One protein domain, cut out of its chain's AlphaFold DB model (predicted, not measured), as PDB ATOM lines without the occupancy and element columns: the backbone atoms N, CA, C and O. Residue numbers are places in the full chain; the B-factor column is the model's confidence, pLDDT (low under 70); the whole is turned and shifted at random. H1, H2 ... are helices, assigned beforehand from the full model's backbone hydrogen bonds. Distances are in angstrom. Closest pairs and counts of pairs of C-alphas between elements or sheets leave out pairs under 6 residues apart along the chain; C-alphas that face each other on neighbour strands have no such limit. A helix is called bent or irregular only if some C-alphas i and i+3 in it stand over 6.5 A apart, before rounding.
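What this domain is: This is residues 27 to 79 and 575 to 640 of the 1062 residues of the protein "XRN_N domain-containing protein" of Pseudo-nitzschia multistriata (UniProt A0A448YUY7). Two helical hairpins make a rough L: the long one, H1 and H2, makes most of the length, and the other, H5 and H6, is set crosswise near the end where H1 begins. The short helices H3 and H4 lie between the two hairpins, and the turn at residues 53 to 60, of which 58 to 60 belong to H2, sticks out at the far end. The printed part has 119 residues with six named helices, H1 to H6 in that order, and no named strand; the class is all helix. The whole is loose, with a radius of gyration of the C-alphas of 17.4 A, and flat, spanning 54 by 41 by 22 A.

Where its parts are: H1, residues 27 to 50, begins at C-alpha 27 at (-5.153, 11.419, -27.447) and is 34.7 A long. H2, residues 58 to 76, is 28.1 A long and ends at C-alpha 76 at (-12.041, 29.556, -30.600). After the cut come H3, residues 575 to 582, 10.3 A, and H4, residues 585 to 590, 9.6 A. H4 is irregular: C-alphas 586 and 589 are 7.9 A apart. H5, residues 600 to 610, is 15.7 A long. H6, residues 620 to 640, is 30.9 A long and ends at C-alpha 640 at (-4.573, 21.857, -61.190).

How they stand to each other: H1 and H2 form a hairpin at a shallow tilt of 19 degrees, opposite ways; H1 touches H2 with residues 37 to 48 alone, and the closest C-alphas, of Thr 44 and Tyr 68, are 5.7 A apart. With residues 30 to 37 alone H1 touches H3, at a steep tilt of 60 degrees; the closest C-alphas are those of Arg 34 and Ala 582, 4.2 A. H3 and H6 only just touch, with 3 pairs of C-alphas within 8 A, the closest those of Ala 577 and Glu 624, 6.5 A. H5 and H6 form a hairpin at a shallow tilt of 33 degrees, only just short of steep; the closest C-alphas are those of Cys 610 and Phe 623, 5.8 A. H4 is near H1, and close to but not clearly touching H2, with the C-alphas of Gln 76 and Leu 590 closest, 6.6 A. H2 and H6 are apart. Every O i to N i+4 pair is within hydrogen-bond range in H3 and H5; in H1 it is 19 of 20, in H2 13 of 15, in H6 16 of 17, and in H4 0 of 2, beside 2 of 3 O i to N i+3 pairs.

The domain as a whole: The C-alphas farthest apart, of Arg 55 and Asp 640, are 57.1 A from each other. Residues 80 to 574 are not printed, and C-alphas 79 and 575 are 5.4 A apart across the cut. Of the links that are printed whole, H3 to H4 is tight and the others are short. The mean pLDDT of the printed part is 86.2; residue 52 and residues 638 to 640 are under 70.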
ATOM      1  N   ALA A  27      -3.851  12.056 -27.236       92.00
ATOM      2  CA  ALA A  27      -5.153  11.419 -27.447       92.00
ATOM      3  C   ALA A  27      -5.992  11.352 -26.158       92.00
ATOM      4  O   ALA A  27      -7.184  11.655 -26.197       92.00
ATOM      5  N   ALA A  28      -5.361  11.027 -25.020       90.12
ATOM      6  CA  ALA A  28      -6.010  10.952 -23.710       90.12
ATOM      7  C   ALA A  28      -6.775  12.236 -23.356       90.12
ATOM      8  O   ALA A  28      -7.941  12.180 -22.982       90.12
ATOM      9  N   LYS A  29      -6.147  13.401 -23.543       89.75
ATOM     10  CA  LYS A  29      -6.770  14.701 -23.265       89.75
ATOM     11  C   LYS A  29      -7.698  15.147 -24.389       89.75
ATOM     12  O   LYS A  29      -8.684  15.839 -24.140       89.75
ATOM     13  N   LEU A  30      -7.397  14.777 -25.632       88.25
ATOM     14  CA  LEU A  30      -8.172  15.174 -26.806       88.25
ATOM     15  C   LEU A  30      -9.623  14.682 -26.730       88.25
ATOM     16  O   LEU A  30     -10.529  15.434 -27.080       88.25
ATOM     17  N   ALA A  31      -9.851  13.478 -26.196       77.94
ATOM     18  CA  ALA A  31     -11.193  12.955 -25.929       77.94
ATOM     19  C   ALA A  31     -11.966  13.841 -24.931       77.94
ATOM     20  O   ALA A  31     -13.085  14.278 -25.215       77.94
ATOM     21  N   THR A  32     -11.337  14.187 -23.803       80.56
ATOM     22  CA  THR A  32     -11.899  15.086 -22.782       80.56
ATOM     23  C   THR A  32     -12.173  16.480 -23.351       80.56
ATOM     24  O   THR A  32     -13.246  17.052 -23.131       80.56
ATOM     25  N   GLN A  33     -11.250  17.021 -24.155       85.88
ATOM     26  CA  GLN A  33     -11.444  18.305 -24.825       85.88
ATOM     27  C   GLN A  33     -12.599  18.249 -25.822       85.88
ATOM     28  O   GLN A  33     -13.464  19.121 -25.742       85.88
ATOM     29  N   ARG A  34     -12.659  17.238 -26.700       85.19
ATOM     30  CA  ARG A  34     -13.755  17.052 -27.662       85.19
ATOM     31  C   ARG A  34     -15.091  17.085 -26.935       85.19
ATOM     32  O   ARG A  34     -15.900  17.981 -27.165       85.19
ATOM     33  N   LYS A  35     -15.263  16.212 -25.948       78.75
ATOM     34  CA  LYS A  35     -16.473  16.136 -25.127       78.75
ATOM     35  C   LYS A  35     -16.857  17.481 -24.495       78.75
ATOM     36  O   LYS A  35     -18.009  17.909 -24.597       78.75
ATOM     37  N   ARG A  36     -15.888  18.209 -23.924       82.38
ATOM     38  CA  ARG A  36     -16.110  19.553 -23.363       82.38
ATOM     39  C   ARG A  36     -16.617  20.543 -24.417       82.38
ATOM     40  O   ARG A  36     -17.532  21.314 -24.129       82.38
ATOM     41  N   ARG A  37     -16.046  20.545 -25.627       86.62
ATOM     42  CA  ARG A  37     -16.456  21.451 -26.719       86.62
ATOM     43  C   ARG A  37     -17.871  21.152 -27.205       86.62
ATOM     44  O   ARG A  37     -18.654  22.087 -27.365       86.62
ATOM     45  N   PHE A  38     -18.206  19.875 -27.373       84.06
ATOM     46  CA  PHE A  38     -19.556  19.431 -27.725       84.06
ATOM     47  C   PHE A  38     -20.584  19.836 -26.666       84.06
ATOM     48  O   PHE A  38     -21.615  20.421 -26.998       84.06
ATOM     49  N   SER A  39     -20.266  19.612 -25.388       77.38
ATOM     50  CA  SER A  39     -21.132  19.990 -24.269       77.38
ATOM     51  C   SER A  39     -21.374  21.502 -24.208       77.38
ATOM     52  O   SER A  39     -22.519  21.930 -24.077       77.38
ATOM     53  N   ILE A  40     -20.330  22.329 -24.378       82.12
ATOM     54  CA  ILE A  40     -20.478  23.793 -24.464       82.12
ATOM     55  C   ILE A  40     -21.433  24.157 -25.601       82.12
ATOM     56  O   ILE A  40     -22.396  24.883 -25.382       82.12
ATOM     57  N   LEU A  41     -21.207  23.624 -26.802       84.19
ATOM     58  CA  LEU A  41     -22.035  23.950 -27.954       84.19
ATOM     59  C   LEU A  41     -23.508  23.569 -27.733       84.19
ATOM     60  O   LEU A  41     -24.379  24.428 -27.871       84.19
ATOM     61  N   LYS A  42     -23.780  22.310 -27.366       79.62
ATOM     62  CA  LYS A  42     -25.142  21.779 -27.189       79.62
ATOM     63  C   LYS A  42     -25.887  22.531 -26.088       79.62
ATOM     64  O   LYS A  42     -26.987  23.033 -26.326       79.62
ATOM     65  N   ASN A  43     -25.260  22.697 -24.920       74.06
ATOM     66  CA  ASN A  43     -25.861  23.409 -23.790       74.06
ATOM     67  C   ASN A  43     -26.151  24.870 -24.137       74.06
ATOM     68  O   ASN A  43     -27.236  25.374 -23.850       74.06
ATOM     69  N   THR A  44     -25.204  25.563 -24.767       80.06
ATOM     70  CA  THR A  44     -25.385  26.977 -25.083       80.06
ATOM     71  C   THR A  44     -26.415  27.181 -26.203       80.06
ATOM     72  O   THR A  44     -27.227  28.103 -26.109       80.06
ATOM     73  N   GLN A  45     -26.469  26.307 -27.217       80.69
ATOM     74  CA  GLN A  45     -27.517  26.340 -28.247       80.69
ATOM     75  C   GLN A  45     -28.908  26.071 -27.665       80.69
ATOM     76  O   GLN A  45     -29.858  26.782 -28.002       80.69
ATOM     77  N   PHE A  46     -29.027  25.091 -26.766       76.88
ATOM     78  CA  PHE A  46     -30.268  24.816 -26.044       76.88
ATOM     79  C   PHE A  46     -30.726  26.048 -25.251       76.88
ATOM     80  O   PHE A  46     -31.837  26.544 -25.455       76.88
ATOM     81  N   LYS A  47     -29.828  26.632 -24.442       78.06
ATOM     82  CA  LYS A  47     -30.100  27.859 -23.674       78.06
ATOM     83  C   LYS A  47     -30.525  29.028 -24.566       78.06
ATOM     84  O   LYS A  47     -31.420  29.783 -24.196       78.06
ATOM     85  N   MET A  48     -29.925  29.182 -25.748       80.94
ATOM     86  CA  MET A  48     -30.325  30.216 -26.706       80.94
ATOM     87  C   MET A  48     -31.736  29.988 -27.255       80.94
ATOM     88  O   MET A  48     -32.539  30.920 -27.215       80.94
ATOM     89  N   LYS A  49     -32.061  28.768 -27.711       79.69
ATOM     90  CA  LYS A  49     -33.392  28.426 -28.245       79.69
ATOM     91  C   LYS A  49     -34.503  28.645 -27.212       79.69
ATOM     92  O   LYS A  49     -35.556  29.180 -27.548       79.69
ATOM     93  N   HIS A  50     -34.254  28.289 -25.951       75.44
ATOM     94  CA  HIS A  50     -35.237  28.426 -24.870       75.44
ATOM     95  C   HIS A  50     -35.271  29.824 -24.236       75.44
ATOM     96  O   HIS A  50     -36.289  30.205 -23.659       75.44
ATOM     97  N   SER A  51     -34.230  30.650 -24.422       76.56
ATOM     98  CA  SER A  51     -34.238  32.057 -23.977       76.56
ATOM     99  C   SER A  51     -35.391  32.875 -24.562       76.56
ATOM    100  O   SER A  51     -35.753  33.922 -24.018       76.56
ATOM    101  N   ASP A  52     -35.978  32.376 -25.651       69.88
ATOM    102  CA  ASP A  52     -37.078  33.008 -26.343       69.88
ATOM    103  C   ASP A  52     -38.442  32.804 -25.683       69.88
ATOM    104  O   ASP A  52     -39.294  33.691 -25.792       69.88
ATOM    105  N   LYS A  53     -38.590  31.689 -24.962       73.06
ATOM    106  CA  LYS A  53     -39.817  31.251 -24.284       73.06
ATOM    107  C   LYS A  53     -39.927  31.784 -22.849       73.06
ATOM    108  O   LYS A  53     -41.025  32.025 -22.370       73.06
ATOM    109  N   LEU A  54     -38.792  32.066 -22.205       70.38
ATOM    110  CA  LEU A  54     -38.733  32.607 -20.843       70.38
ATOM    111  C   LEU A  54     -39.442  33.972 -20.726       70.38
ATOM    112  O   LEU A  54     -39.109  34.935 -21.434       70.38
ATOM    113  N   ARG A  55     -40.362  34.100 -19.758       74.56
ATOM    114  CA  ARG A  55     -41.006  35.376 -19.391       74.56
ATOM    115  C   ARG A  55     -40.001  36.319 -18.725       74.56
ATOM    116  O   ARG A  55     -39.862  36.384 -17.508       74.56
ATOM    117  N   MET A  56     -39.282  37.097 -19.535       80.88
ATOM    118  CA  MET A  56     -38.270  38.033 -19.044       80.88
ATOM    119  C   MET A  56     -38.195  39.337 -19.847       80.88
ATOM    120  O   MET A  56     -38.543  39.402 -21.025       80.88
ATOM    121  N   SER A  57     -37.694  40.405 -19.214       84.94
ATOM    122  CA  SER A  57     -37.531  41.701 -19.884       84.94
ATOM    123  C   SER A  57     -36.523  41.624 -21.040       84.94
ATOM    124  O   SER A  57     -35.512  40.914 -20.968       84.94
ATOM    125  N   LYS A  58     -36.743  42.431 -22.090       83.81
ATOM    126  CA  LYS A  58     -35.863  42.496 -23.276       83.81
ATOM    127  C   LYS A  58     -34.388  42.718 -22.910       83.81
ATOM    128  O   LYS A  58     -33.499  42.124 -23.514       83.81
ATOM    129  N   GLN A  59     -34.117  43.536 -21.890       83.88
ATOM    130  CA  GLN A  59     -32.754  43.837 -21.443       83.88
ATOM    131  C   GLN A  59     -32.080  42.643 -20.743       83.88
ATOM    132  O   GLN A  59     -30.902  42.377 -20.998       83.88
ATOM    133  N   LYS A  60     -32.808  41.903 -19.890       81.06
ATOM    134  CA  LYS A  60     -32.289  40.699 -19.214       81.06
ATOM    135  C   LYS A  60     -31.991  39.604 -20.246       81.06
ATOM    136  O   LYS A  60     -30.917  39.003 -20.201       81.06
ATOM    137  N   ARG A  61     -32.873  39.430 -21.237       82.31
ATOM    138  CA  ARG A  61     -32.678  38.494 -22.356       82.31
ATOM    139  C   ARG A  61     -31.450  38.830 -23.197       82.31
ATOM    140  O   ARG A  61     -30.580  37.983 -23.371       82.31
ATOM    141  N   ALA A  62     -31.305  40.087 -23.623       84.06
ATOM    142  CA  ALA A  62     -30.130  40.531 -24.377       84.06
ATOM    143  C   ALA A  62     -28.810  40.295 -23.613       84.06
ATOM    144  O   ALA A  62     -27.781  39.983 -24.217       84.06
ATOM    145  N   ARG A  63     -28.824  40.412 -22.277       85.31
ATOM    146  CA  ARG A  63     -27.666  40.096 -21.429       85.31
ATOM    147  C   ARG A  63     -27.363  38.593 -21.387       85.31
ATOM    148  O   ARG A  63     -26.190  38.249 -21.516       85.31
ATOM    149  N   ARG A  64     -28.374  37.723 -21.241       82.62
ATOM    150  CA  ARG A  64     -28.203  36.254 -21.283       82.62
ATOM    151  C   ARG A  64     -27.640  35.807 -22.636       82.62
ATOM    152  O   ARG A  64     -26.583  35.190 -22.661       82.62
ATOM    153  N   ILE A  65     -28.233  36.258 -23.745       84.56
ATOM    154  CA  ILE A  65     -27.751  35.961 -25.108       84.56
ATOM    155  C   ILE A  65     -26.289  36.387 -25.291       84.56
ATOM    156  O   ILE A  65     -25.485  35.657 -25.864       84.56
ATOM    157  N   ARG A  66     -25.895  37.555 -24.764       86.75
ATOM    158  CA  ARG A  66     -24.492  37.990 -24.805       86.75
ATOM    159  C   ARG A  66     -23.562  37.054 -24.028       86.75
ATOM    160  O   ARG A  66     -22.436  36.851 -24.466       86.75
ATOM    161  N   ASN A  67     -23.992  36.528 -22.883       86.25
ATOM    162  CA  ASN A  67     -23.197  35.571 -22.110       86.25
ATOM    163  C   ASN A  67     -23.077  34.231 -22.844       86.25
ATOM    164  O   ASN A  67     -21.967  33.737 -22.991       86.25
ATOM    165  N   TYR A  68     -24.175  33.725 -23.403       86.56
ATOM    166  CA  TYR A  68     -24.178  32.520 -24.236       86.56
ATOM    167  C   TYR A  68     -23.240  32.670 -25.444       86.56
ATOM    168  O   TYR A  68     -22.390  31.826 -25.696       86.56
ATOM    169  N   ASN A  69     -23.276  33.811 -26.135       86.38
ATOM    170  CA  ASN A  69     -22.328  34.086 -27.218       86.38
ATOM    171  C   ASN A  69     -20.861  34.071 -26.749       86.38
ATOM    172  O   ASN A  69     -19.992  33.618 -27.489       86.38
ATOM    173  N   LYS A  70     -20.562  34.530 -25.525       87.69
ATOM    174  CA  LYS A  70     -19.203  34.443 -24.963       87.69
ATOM    175  C   LYS A  70     -18.787  33.005 -24.660       87.69
ATOM    176  O   LYS A  70     -17.625  32.671 -24.863       87.69
ATOM    177  N   GLU A  71     -19.709  32.169 -24.188       85.00
ATOM    178  CA  GLU A  71     -19.454  30.737 -23.999       85.00
ATOM    179  C   GLU A  71     -19.103  30.072 -25.336       85.00
ATOM    180  O   GLU A  71     -18.084  29.390 -25.419       85.00
ATOM    181  N   LEU A  72     -19.842  30.362 -26.415       87.00
ATOM    182  CA  LEU A  72     -19.518  29.856 -27.758       87.00
ATOM    183  C   LEU A  72     -18.173  30.377 -28.282       87.00
ATOM    184  O   LEU A  72     -17.415  29.630 -28.896       87.00
ATOM    185  N   GLN A  73     -17.829  31.637 -28.003       89.31
ATOM    186  CA  GLN A  73     -16.521  32.194 -28.370       89.31
ATOM    187  C   GLN A  73     -15.352  31.439 -27.723       89.31
ATOM    188  O   GLN A  73     -14.261  31.425 -28.289       89.31
ATOM    189  N   SER A  74     -15.561  30.760 -26.589       90.25
ATOM    190  CA  SER A  74     -14.511  29.950 -25.959       90.25
ATOM    191  C   SER A  74     -14.047  28.775 -26.829       90.25
ATOM    192  O   SER A  74     -12.907  28.336 -26.680       90.25
ATOM    193  N   LEU A  75     -14.871  28.297 -27.777       92.25
ATOM    194  CA  LEU A  75     -14.504  27.254 -28.748       92.25
ATOM    195  C   LEU A  75     -13.319  27.680 -29.628       92.25
ATOM    196  O   LEU A  75     -12.513  26.841 -30.028       92.25
ATOM    197  N   GLN A  76     -13.160  28.988 -29.848       93.50
ATOM    198  CA  GLN A  76     -12.041  29.556 -30.600       93.50
ATOM    199  C   GLN A  76     -10.702  29.426 -29.858       93.50
ATOM    200  O   GLN A  76      -9.654  29.510 -30.491       93.50
ATOM    201  N   LEU A  77     -10.713  29.174 -28.542       92.69
ATOM    202  CA  LEU A  77      -9.519  28.889 -27.735       92.69
ATOM    203  C   LEU A  77      -9.082  27.428 -27.910       92.69
ATOM    204  O   LEU A  77      -9.008  26.672 -26.944       92.69
ATOM    205  N   THR A  78      -8.870  27.022 -29.157       92.19
ATOM    206  CA  THR A  78      -8.420  25.686 -29.557       92.19
ATOM    207  C   THR A  78      -7.193  25.863 -30.450       92.19
ATOM    208  O   THR A  78      -7.240  26.716 -31.340       92.19
ATOM    209  N   PRO A  79      -6.093  25.120 -30.234       90.81
ATOM    210  CA  PRO A  79      -4.904  25.212 -31.078       90.81
ATOM    211  C   PRO A  79      -5.252  25.121 -32.568       90.81
ATOM    212  O   PRO A  79      -6.145  24.375 -32.955       90.81
ATOM    213  N   ALA A 575      -1.460  21.030 -35.242       86.06
ATOM    214  CA  ALA A 575      -2.485  21.838 -34.578       86.06
ATOM    215  C   ALA A 575      -3.808  21.874 -35.368       86.06
ATOM    216  O   ALA A 575      -4.869  21.970 -34.767       86.06
ATOM    217  N   GLY A 576      -3.762  21.764 -36.701       89.12
ATOM    218  CA  GLY A 576      -4.958  21.716 -37.537       89.12
ATOM    219  C   GLY A 576      -5.703  20.382 -37.480       89.12
ATOM    220  O   GLY A 576      -6.918  20.397 -37.299       89.12
ATOM    221  N   ALA A 577      -4.996  19.247 -37.541       89.81
ATOM    222  CA  ALA A 577      -5.613  17.929 -37.383       89.81
ATOM    223  C   ALA A 577      -6.190  17.747 -35.971       89.81
ATOM    224  O   ALA A 577      -7.303  17.255 -35.819       89.81
ATOM    225  N   ALA A 578      -5.500  18.233 -34.935       90.62
ATOM    226  CA  ALA A 578      -6.018  18.237 -33.568       90.62
ATOM    227  C   ALA A 578      -7.217  19.184 -33.385       90.62
ATOM    228  O   ALA A 578      -8.142  18.873 -32.636       90.62
ATOM    229  N   CYS A 579      -7.232  20.328 -34.081       92.31
ATOM    230  CA  CYS A 579      -8.372  21.247 -34.098       92.31
ATOM    231  C   CYS A 579      -9.614  20.573 -34.690       92.31
ATOM    232  O   CYS A 579     -10.680  20.609 -34.074       92.31
ATOM    233  N   LEU A 580      -9.445  19.908 -35.840       92.25
ATOM    234  CA  LEU A 580     -10.483  19.095 -36.469       92.25
ATOM    235  C   LEU A 580     -10.925  17.969 -35.525       92.25
ATOM    236  O   LEU A 580     -12.119  17.774 -35.340       92.25
ATOM    237  N   ALA A 581      -9.967  17.320 -34.851       91.06
ATOM    238  CA  ALA A 581     -10.215  16.249 -33.896       91.06
ATOM    239  C   ALA A 581     -11.099  16.688 -32.698       91.06
ATOM    240  O   ALA A 581     -11.940  15.925 -32.203       91.06
ATOM    241  N   ALA A 582     -10.896  17.912 -32.206       90.88
ATOM    242  CA  ALA A 582     -11.501  18.418 -30.974       90.88
ATOM    243  C   ALA A 582     -12.824  19.173 -31.174       90.88
ATOM    244  O   ALA A 582     -13.650  19.201 -30.260       90.88
ATOM    245  N   LEU A 583     -13.015  19.850 -32.308       90.56
ATOM    246  CA  LEU A 583     -14.177  20.714 -32.512       90.56
ATOM    247  C   LEU A 583     -15.379  19.953 -33.095       90.56
ATOM    248  O   LEU A 583     -15.199  19.085 -33.946       90.56
ATOM    249  N   PRO A 584     -16.614  20.301 -32.684       86.94
ATOM    250  CA  PRO A 584     -17.813  19.837 -33.367       86.94
ATOM    251  C   PRO A 584     -17.860  20.299 -34.823       86.94
ATOM    252  O   PRO A 584     -17.486  21.433 -35.136       86.94
ATOM    253  N   ILE A 585     -18.416  19.459 -35.692       86.06
ATOM    254  CA  ILE A 585     -18.500  19.723 -37.134       86.06
ATOM    255  C   ILE A 585     -19.303  20.989 -37.465       86.06
ATOM    256  O   ILE A 585     -18.927  21.793 -38.312       86.06
ATOM    257  N   SER A 586     -20.335  21.276 -36.674       85.00
ATOM    258  CA  SER A 586     -21.157  22.489 -36.783       85.00
ATOM    259  C   SER A 586     -20.390  23.800 -36.557       85.00
ATOM    260  O   SER A 586     -20.872  24.873 -36.931       85.00
ATOM    261  N   VAL A 587     -19.186  23.749 -35.975       89.44
ATOM    262  CA  VAL A 587     -18.279  24.901 -35.831       89.44
ATOM    263  C   VAL A 587     -16.975  24.733 -36.618       89.44
ATOM    264  O   VAL A 587     -15.993  25.423 -36.345       89.44
ATOM    265  N   LYS A 588     -16.964  23.878 -37.648       88.62
ATOM    266  CA  LYS A 588     -15.813  23.637 -38.536       88.62
ATOM    267  C   LYS A 588     -15.279  24.889 -39.228       88.62
ATOM    268  O   LYS A 588     -14.100  24.948 -39.551       88.62
ATOM    269  N   HIS A 589     -16.087  25.941 -39.369       88.62
ATOM    270  CA  HIS A 589     -15.618  27.252 -39.832       88.62
ATOM    271  C   HIS A 589     -14.492  27.854 -38.960       88.62
ATOM    272  O   HIS A 589     -13.794  28.759 -39.409       88.62
ATOM    273  N   LEU A 590     -14.302  27.369 -37.725       91.56
ATOM    274  CA  LEU A 590     -13.183  27.738 -36.850       91.56
ATOM    275  C   LEU A 590     -11.891  26.954 -37.148       91.56
ATOM    276  O   LEU A 590     -10.812  27.382 -36.729       91.56
ATOM    277  N   VAL A 591     -11.988  25.819 -37.845       90.69
ATOM    278  CA  VAL A 591     -10.858  24.957 -38.204       90.69
ATOM    279  C   VAL A 591     -10.032  25.637 -39.310       90.69
ATOM    280  O   VAL A 591     -10.586  26.144 -40.294       90.69
ATOM    281  N   PRO A 592      -8.694  25.679 -39.192       87.19
ATOM    282  CA  PRO A 592      -7.851  26.348 -40.177       87.19
ATOM    283  C   PRO A 592      -7.806  25.606 -41.517       87.19
ATOM    284  O   PRO A 592      -7.803  24.377 -41.569       87.19
ATOM    285  N   LYS A 593      -7.634  26.353 -42.614       82.62
ATOM    286  CA  LYS A 593      -7.290  25.757 -43.912       82.62
ATOM    287  C   LYS A 593      -5.905  25.075 -43.870       82.62
ATOM    288  O   LYS A 593      -4.976  25.580 -43.220       82.62
ATOM    289  N   PRO A 594      -5.715  23.957 -44.590       89.50
ATOM    290  CA  PRO A 594      -6.675  23.302 -45.488       89.50
ATOM    291  C   PRO A 594      -7.637  22.324 -44.788       89.50
ATOM    292  O   PRO A 594      -8.545  21.830 -45.431       89.50
ATOM    293  N   TYR A 595      -7.497  22.066 -43.486       91.25
ATOM    294  CA  TYR A 595      -8.293  21.055 -42.771       91.25
ATOM    295  C   TYR A 595      -9.805  21.332 -42.777       91.25
ATOM    296  O   TYR A 595     -10.596  20.398 -42.768       91.25
ATOM    297  N   SER A 596     -10.223  22.600 -42.833       90.12
ATOM    298  CA  SER A 596     -11.641  22.958 -42.990       90.12
ATOM    299  C   SER A 596     -12.228  22.684 -44.378       90.12
ATOM    300  O   SER A 596     -13.434  22.839 -44.537       90.12
ATOM    301  N   LEU A 597     -11.409  22.297 -45.364       89.94
ATOM    302  CA  LEU A 597     -11.850  21.964 -46.725       89.94
ATOM    303  C   LEU A 597     -12.252  20.492 -46.893       89.94
ATOM    304  O   LEU A 597     -12.933  20.183 -47.862       89.94
ATOM    305  N   ILE A 598     -11.831  19.605 -45.983       91.12
ATOM    306  CA  ILE A 598     -12.258  18.191 -45.956       91.12
ATOM    307  C   ILE A 598     -13.778  18.157 -45.869       91.12
ATOM    308  O   ILE A 598     -14.307  19.014 -45.181       91.12
ATOM    309  N   ASP A 599     -14.492  17.234 -46.505       90.62
ATOM    310  CA  ASP A 599     -15.961  17.200 -46.440       90.62
ATOM    311  C   ASP A 599     -16.497  16.786 -45.050       90.62
ATOM    312  O   ASP A 599     -15.808  16.110 -44.290       90.62
ATOM    313  N   ASP A 600     -17.703  17.229 -44.682       88.81
ATOM    314  CA  ASP A 600     -18.304  16.927 -43.376       88.81
ATOM    315  C   ASP A 600     -18.547  15.420 -43.181       88.81
ATOM    316  O   ASP A 600     -18.152  14.862 -42.156       88.81
ATOM    317  N   GLU A 601     -19.126  14.747 -44.180       86.88
ATOM    318  CA  GLU A 601     -19.376  13.297 -44.137       86.88
ATOM    319  C   GLU A 601     -18.060  12.520 -43.982       86.88
ATOM    320  O   GLU A 601     -17.933  11.634 -43.138       86.88
ATOM    321  N   GLN A 602     -17.027  12.949 -44.709       89.00
ATOM    322  CA  GLN A 602     -15.705  12.333 -44.662       89.00
ATOM    323  C   GLN A 602     -15.017  12.486 -43.294       89.00
ATOM    324  O   GLN A 602     -14.303  11.582 -42.853       89.00
ATOM    325  N   VAL A 603     -15.218  13.612 -42.598       87.50
ATOM    326  CA  VAL A 603     -14.690  13.801 -41.236       87.50
ATOM    327  C   VAL A 603     -15.307  12.784 -40.276       87.50
ATOM    328  O   VAL A 603     -14.577  12.184 -39.484       87.50
ATOM    329  N   GLU A 604     -16.620  12.559 -40.348       84.75
ATOM    330  CA  GLU A 604     -17.294  11.568 -39.500       84.75
ATOM    331  C   GLU A 604     -16.894  10.130 -39.859       84.75
ATOM    332  O   GLU A 604     -16.636   9.324 -38.957       84.75
ATOM    333  N   ASP A 605     -16.699   9.833 -41.145       89.38
ATOM    334  CA  ASP A 605     -16.133   8.558 -41.595       89.38
ATOM    335  C   ASP A 605     -14.728   8.318 -41.029       89.38
ATOM    336  O   ASP A 605     -14.386   7.188 -40.661       89.38
ATOM    337  N   PHE A 606     -13.897   9.362 -40.926       92.19
ATOM    338  CA  PHE A 606     -12.578   9.246 -40.302       92.19
ATOM    339  C   PHE A 606     -12.685   8.899 -38.820       92.19
ATOM    340  O   PHE A 606     -11.954   8.022 -38.360       92.19
ATOM    341  N   TYR A 607     -13.594   9.524 -38.066       88.12
ATOM    342  CA  TYR A 607     -13.814   9.134 -36.667       88.12
ATOM    343  C   TYR A 607     -14.298   7.700 -36.543       88.12
ATOM    344  O   TYR A 607     -13.713   6.945 -35.767       88.12
ATOM    345  N   SER A 608     -15.302   7.320 -37.334       87.75
ATOM    346  CA  SER A 608     -15.865   5.969 -37.348       87.75
ATOM    347  C   SER A 608     -14.783   4.913 -37.575       87.75
ATOM    348  O   SER A 608     -14.670   3.938 -36.835       87.75
ATOM    349  N   GLN A 609     -13.880   5.159 -38.528       91.38
ATOM    350  CA  GLN A 609     -12.760   4.261 -38.809       91.38
ATOM    351  C   GLN A 609     -11.678   4.253 -37.720       91.38
ATOM    352  O   GLN A 609     -10.867   3.321 -37.682       91.38
ATOM    353  N   CYS A 610     -11.596   5.286 -36.886       93.56
ATOM    354  CA  CYS A 610     -10.530   5.467 -35.902       93.56
ATOM    355  C   CYS A 610     -10.944   5.170 -34.462       93.56
ATOM    356  O   CYS A 610     -10.073   5.167 -33.590       93.56
ATOM    357  N   MET A 611     -12.221   4.919 -34.199       91.62
ATOM    358  CA  MET A 611     -12.707   4.512 -32.886       91.62
ATOM    359  C   MET A 611     -12.785   2.991 -32.800       91.62
ATOM    360  O   MET A 611     -13.303   2.330 -33.697       91.62
ATOM    361  N   ASP A 612     -12.248   2.428 -31.720       92.06
ATOM    362  CA  ASP A 612     -12.442   1.010 -31.434       92.06
ATOM    363  C   ASP A 612     -13.918   0.740 -31.071       92.06
ATOM    364  O   ASP A 612     -14.458   1.427 -30.199       92.06
ATOM    365  N   PRO A 613     -14.588  -0.237 -31.706       88.81
ATOM    366  CA  PRO A 613     -16.008  -0.494 -31.474       88.81
ATOM    367  C   PRO A 613     -16.304  -1.152 -30.117       88.81
ATOM    368  O   PRO A 613     -17.465  -1.222 -29.719       88.81
ATOM    369  N   VAL A 614     -15.290  -1.678 -29.422       88.50
ATOM    370  CA  VAL A 614     -15.456  -2.351 -28.128       88.50
ATOM    371  C   VAL A 614     -15.414  -1.341 -26.991       88.50
ATOM    372  O   VAL A 614     -16.251  -1.392 -26.092       88.50
ATOM    373  N   ASP A 615     -14.434  -0.439 -27.013       87.69
ATOM    374  CA  ASP A 615     -14.128   0.426 -25.875       87.69
ATOM    375  C   ASP A 615     -13.929   1.908 -26.227       87.69
ATOM    376  O   ASP A 615     -13.551   2.702 -25.362       87.69
ATOM    377  N   ASN A 616     -14.189   2.313 -27.475       89.50
ATOM    378  CA  ASN A 616     -13.947   3.666 -27.983       89.50
ATOM    379  C   ASN A 616     -12.517   4.176 -27.755       89.50
ATOM    380  O   ASN A 616     -12.293   5.381 -27.605       89.50
ATOM    381  N   PHE A 617     -11.525   3.284 -27.741       92.94
ATOM    382  CA  PHE A 617     -10.131   3.691 -27.817       92.94
ATOM    383  C   PHE A 617      -9.883   4.457 -29.124       92.94
ATOM    384  O   PHE A 617     -10.126   3.950 -30.223       92.94
ATOM    385  N   PHE A 618      -9.371   5.685 -29.011       92.75
ATOM    386  CA  PHE A 618      -9.153   6.539 -30.175       92.75
ATOM    387  C   PHE A 618      -7.790   6.279 -30.825       92.75
ATOM    388  O   PHE A 618      -6.734   6.596 -30.269       92.75
ATOM    389  N   GLN A 619      -7.796   5.747 -32.046       92.69
ATOM    390  CA  GLN A 619      -6.595   5.460 -32.832       92.69
ATOM    391  C   GLN A 619      -6.051   6.730 -33.506       92.69
ATOM    392  O   GLN A 619      -6.086   6.877 -34.729       92.69
ATOM    393  N   LEU A 620      -5.496   7.647 -32.705       91.44
ATOM    394  CA  LEU A 620      -5.059   8.978 -33.154       91.44
ATOM    395  C   LEU A 620      -4.116   8.949 -34.372       91.44
ATOM    396  O   LEU A 620      -4.249   9.768 -35.272       91.44
ATOM    397  N   LYS A 621      -3.196   7.976 -34.439       90.12
ATOM    398  CA  LYS A 621      -2.271   7.815 -35.579       90.12
ATOM    399  C   LYS A 621      -3.006   7.550 -36.893       90.12
ATOM    400  O   LYS A 621      -2.607   8.050 -37.943       90.12
ATOM    401  N   LYS A 622      -4.056   6.727 -36.835       92.81
ATOM    402  CA  LYS A 622      -4.878   6.394 -37.998       92.81
ATOM    403  C   LYS A 622      -5.646   7.632 -38.454       92.81
ATOM    404  O   LYS A 622      -5.631   7.931 -39.641       92.81
ATOM    405  N   PHE A 623      -6.208   8.382 -37.504       93.25
ATOM    406  CA  PHE A 623      -6.932   9.622 -37.786       93.25
ATOM    407  C   PHE A 623      -6.030  10.657 -38.462       93.25
ATOM    408  O   PHE A 623      -6.370  11.172 -39.519       93.25
ATOM    409  N   GLU A 624      -4.842  10.894 -37.901       91.19
ATOM    410  CA  GLU A 624      -3.842  11.791 -38.486       91.19
ATOM    411  C   GLU A 624      -3.468  11.373 -39.915       91.19
ATOM    412  O   GLU A 624      -3.488  12.199 -40.818       91.19
ATOM    413  N   THR A 625      -3.226  10.079 -40.146       92.19
ATOM    414  CA  THR A 625      -2.865   9.566 -41.478       92.19
ATOM    415  C   THR A 625      -3.977   9.793 -42.510       92.19
ATOM    416  O   THR A 625      -3.684  10.145 -43.652       92.19
ATOM    417  N   LEU A 626      -5.243   9.589 -42.128       94.94
ATOM    418  CA  LEU A 626      -6.397   9.818 -43.005       94.94
ATOM    419  C   LEU A 626      -6.565  11.307 -43.334       94.94
ATOM    420  O   LEU A 626      -6.713  11.668 -44.500       94.94
ATOM    421  N   VAL A 627      -6.478  12.164 -42.313       92.75
ATOM    422  CA  VAL A 627      -6.581  13.620 -42.464       92.75
ATOM    423  C   VAL A 627      -5.456  14.165 -43.340       92.75
ATOM    424  O   VAL A 627      -5.721  14.956 -44.242       92.75
ATOM    425  N   ASP A 628      -4.214  13.737 -43.116       89.69
ATOM    426  CA  ASP A 628      -3.065  14.208 -43.889       89.69
ATOM    427  C   ASP A 628      -3.143  13.762 -45.355       89.69
ATOM    428  O   ASP A 628      -2.885  14.567 -46.252       89.69
ATOM    429  N   ALA A 629      -3.557  12.518 -45.618       92.31
ATOM    430  CA  ALA A 629      -3.748  12.018 -46.980       92.31
ATOM    431  C   ALA A 629      -4.817  12.819 -47.744       92.31
ATOM    432  O   ALA A 629      -4.634  13.149 -48.918       92.31
ATOM    433  N   GLU A 630      -5.911  13.163 -47.068       92.94
ATOM    434  CA  GLU A 630      -6.996  13.944 -47.651       92.94
ATOM    435  C   GLU A 630      -6.601  15.407 -47.882       92.94
ATOM    436  O   GLU A 630      -6.839  15.969 -48.950       92.94
ATOM    437  N   VAL A 631      -5.899  16.014 -46.924       89.25
ATOM    438  CA  VAL A 631      -5.317  17.348 -47.098       89.25
ATOM    439  C   VAL A 631      -4.357  17.379 -48.288       89.25
ATOM    440  O   VAL A 631      -4.386  18.331 -49.069       89.25
ATOM    441  N   GLU A 632      -3.514  16.359 -48.457       89.44
ATOM    442  CA  GLU A 632      -2.634  16.266 -49.622       89.44
ATOM    443  C   GLU A 632      -3.406  16.164 -50.941       89.44
ATOM    444  O   GLU A 632      -2.965  16.752 -51.931       89.44
ATOM    445  N   ARG A 633      -4.539  15.452 -50.970       91.62
ATOM    446  CA  ARG A 633      -5.412  15.351 -52.150       91.62
ATOM    447  C   ARG A 633      -5.986  16.719 -52.528       91.62
ATOM    448  O   ARG A 633      -5.780  17.164 -53.655       91.62
ATOM    449  N   ILE A 634      -6.596  17.417 -51.569       88.38
ATOM    450  CA  ILE A 634      -7.196  18.750 -51.766       88.38
ATOM    451  C   ILE A 634      -6.155  19.754 -52.274       88.38
ATOM    452  O   ILE A 634      -6.407  20.515 -53.205       88.38
ATOM    453  N   LEU A 635      -4.952  19.739 -51.690       86.00
ATOM    454  CA  LEU A 635      -3.877  20.649 -52.091       86.00
ATOM    455  C   LEU A 635      -3.329  20.368 -53.500       86.00
ATOM    456  O   LEU A 635      -2.747  21.275 -54.097       86.00
ATOM    457  N   ARG A 636      -3.462  19.136 -54.015       86.00
ATOM    458  CA  ARG A 636      -3.102  18.795 -55.403       86.00
ATOM    459  C   ARG A 636      -4.180  19.274 -56.377       86.00
ATOM    460  O   ARG A 636      -3.835  19.890 -57.376       86.00
ATOM    461  N   GLU A 637      -5.452  19.089 -56.039       81.19
ATOM    462  CA  GLU A 637      -6.586  19.523 -56.871       81.19
ATOM    463  C   GLU A 637      -6.649  21.052 -57.027       81.19
ATOM    464  O   GLU A 637      -6.715  21.544 -58.150       81.19
ATOM    465  N   GLU A 638      -6.468  21.823 -55.944       69.50
ATOM    466  CA  GLU A 638      -6.376  23.297 -56.031       69.50
ATOM    467  C   GLU A 638      -5.195  23.776 -56.899       69.50
ATOM    468  O   GLU A 638      -5.189  24.916 -57.359       69.50
ATOM    469  N   SER A 639      -4.169  22.941 -57.111       62.56
ATOM    470  CA  SER A 639      -3.029  23.302 -57.961       62.56
ATOM    471  C   SER A 639      -3.254  23.047 -59.454       62.56
ATOM    472  O   SER A 639      -2.529  23.639 -60.256       62.56
ATOM    473  N   ASP A 640      -4.253  22.235 -59.809       55.38
ATOM    474  CA  ASP A 640      -4.573  21.857 -61.190       55.38
ATOM    475  C   ASP A 640      -5.673  22.756 -61.818       55.38
ATOM    476  O   ASP A 640      -5.717  22.889 -63.040       55.38
TER     477      ASP A 640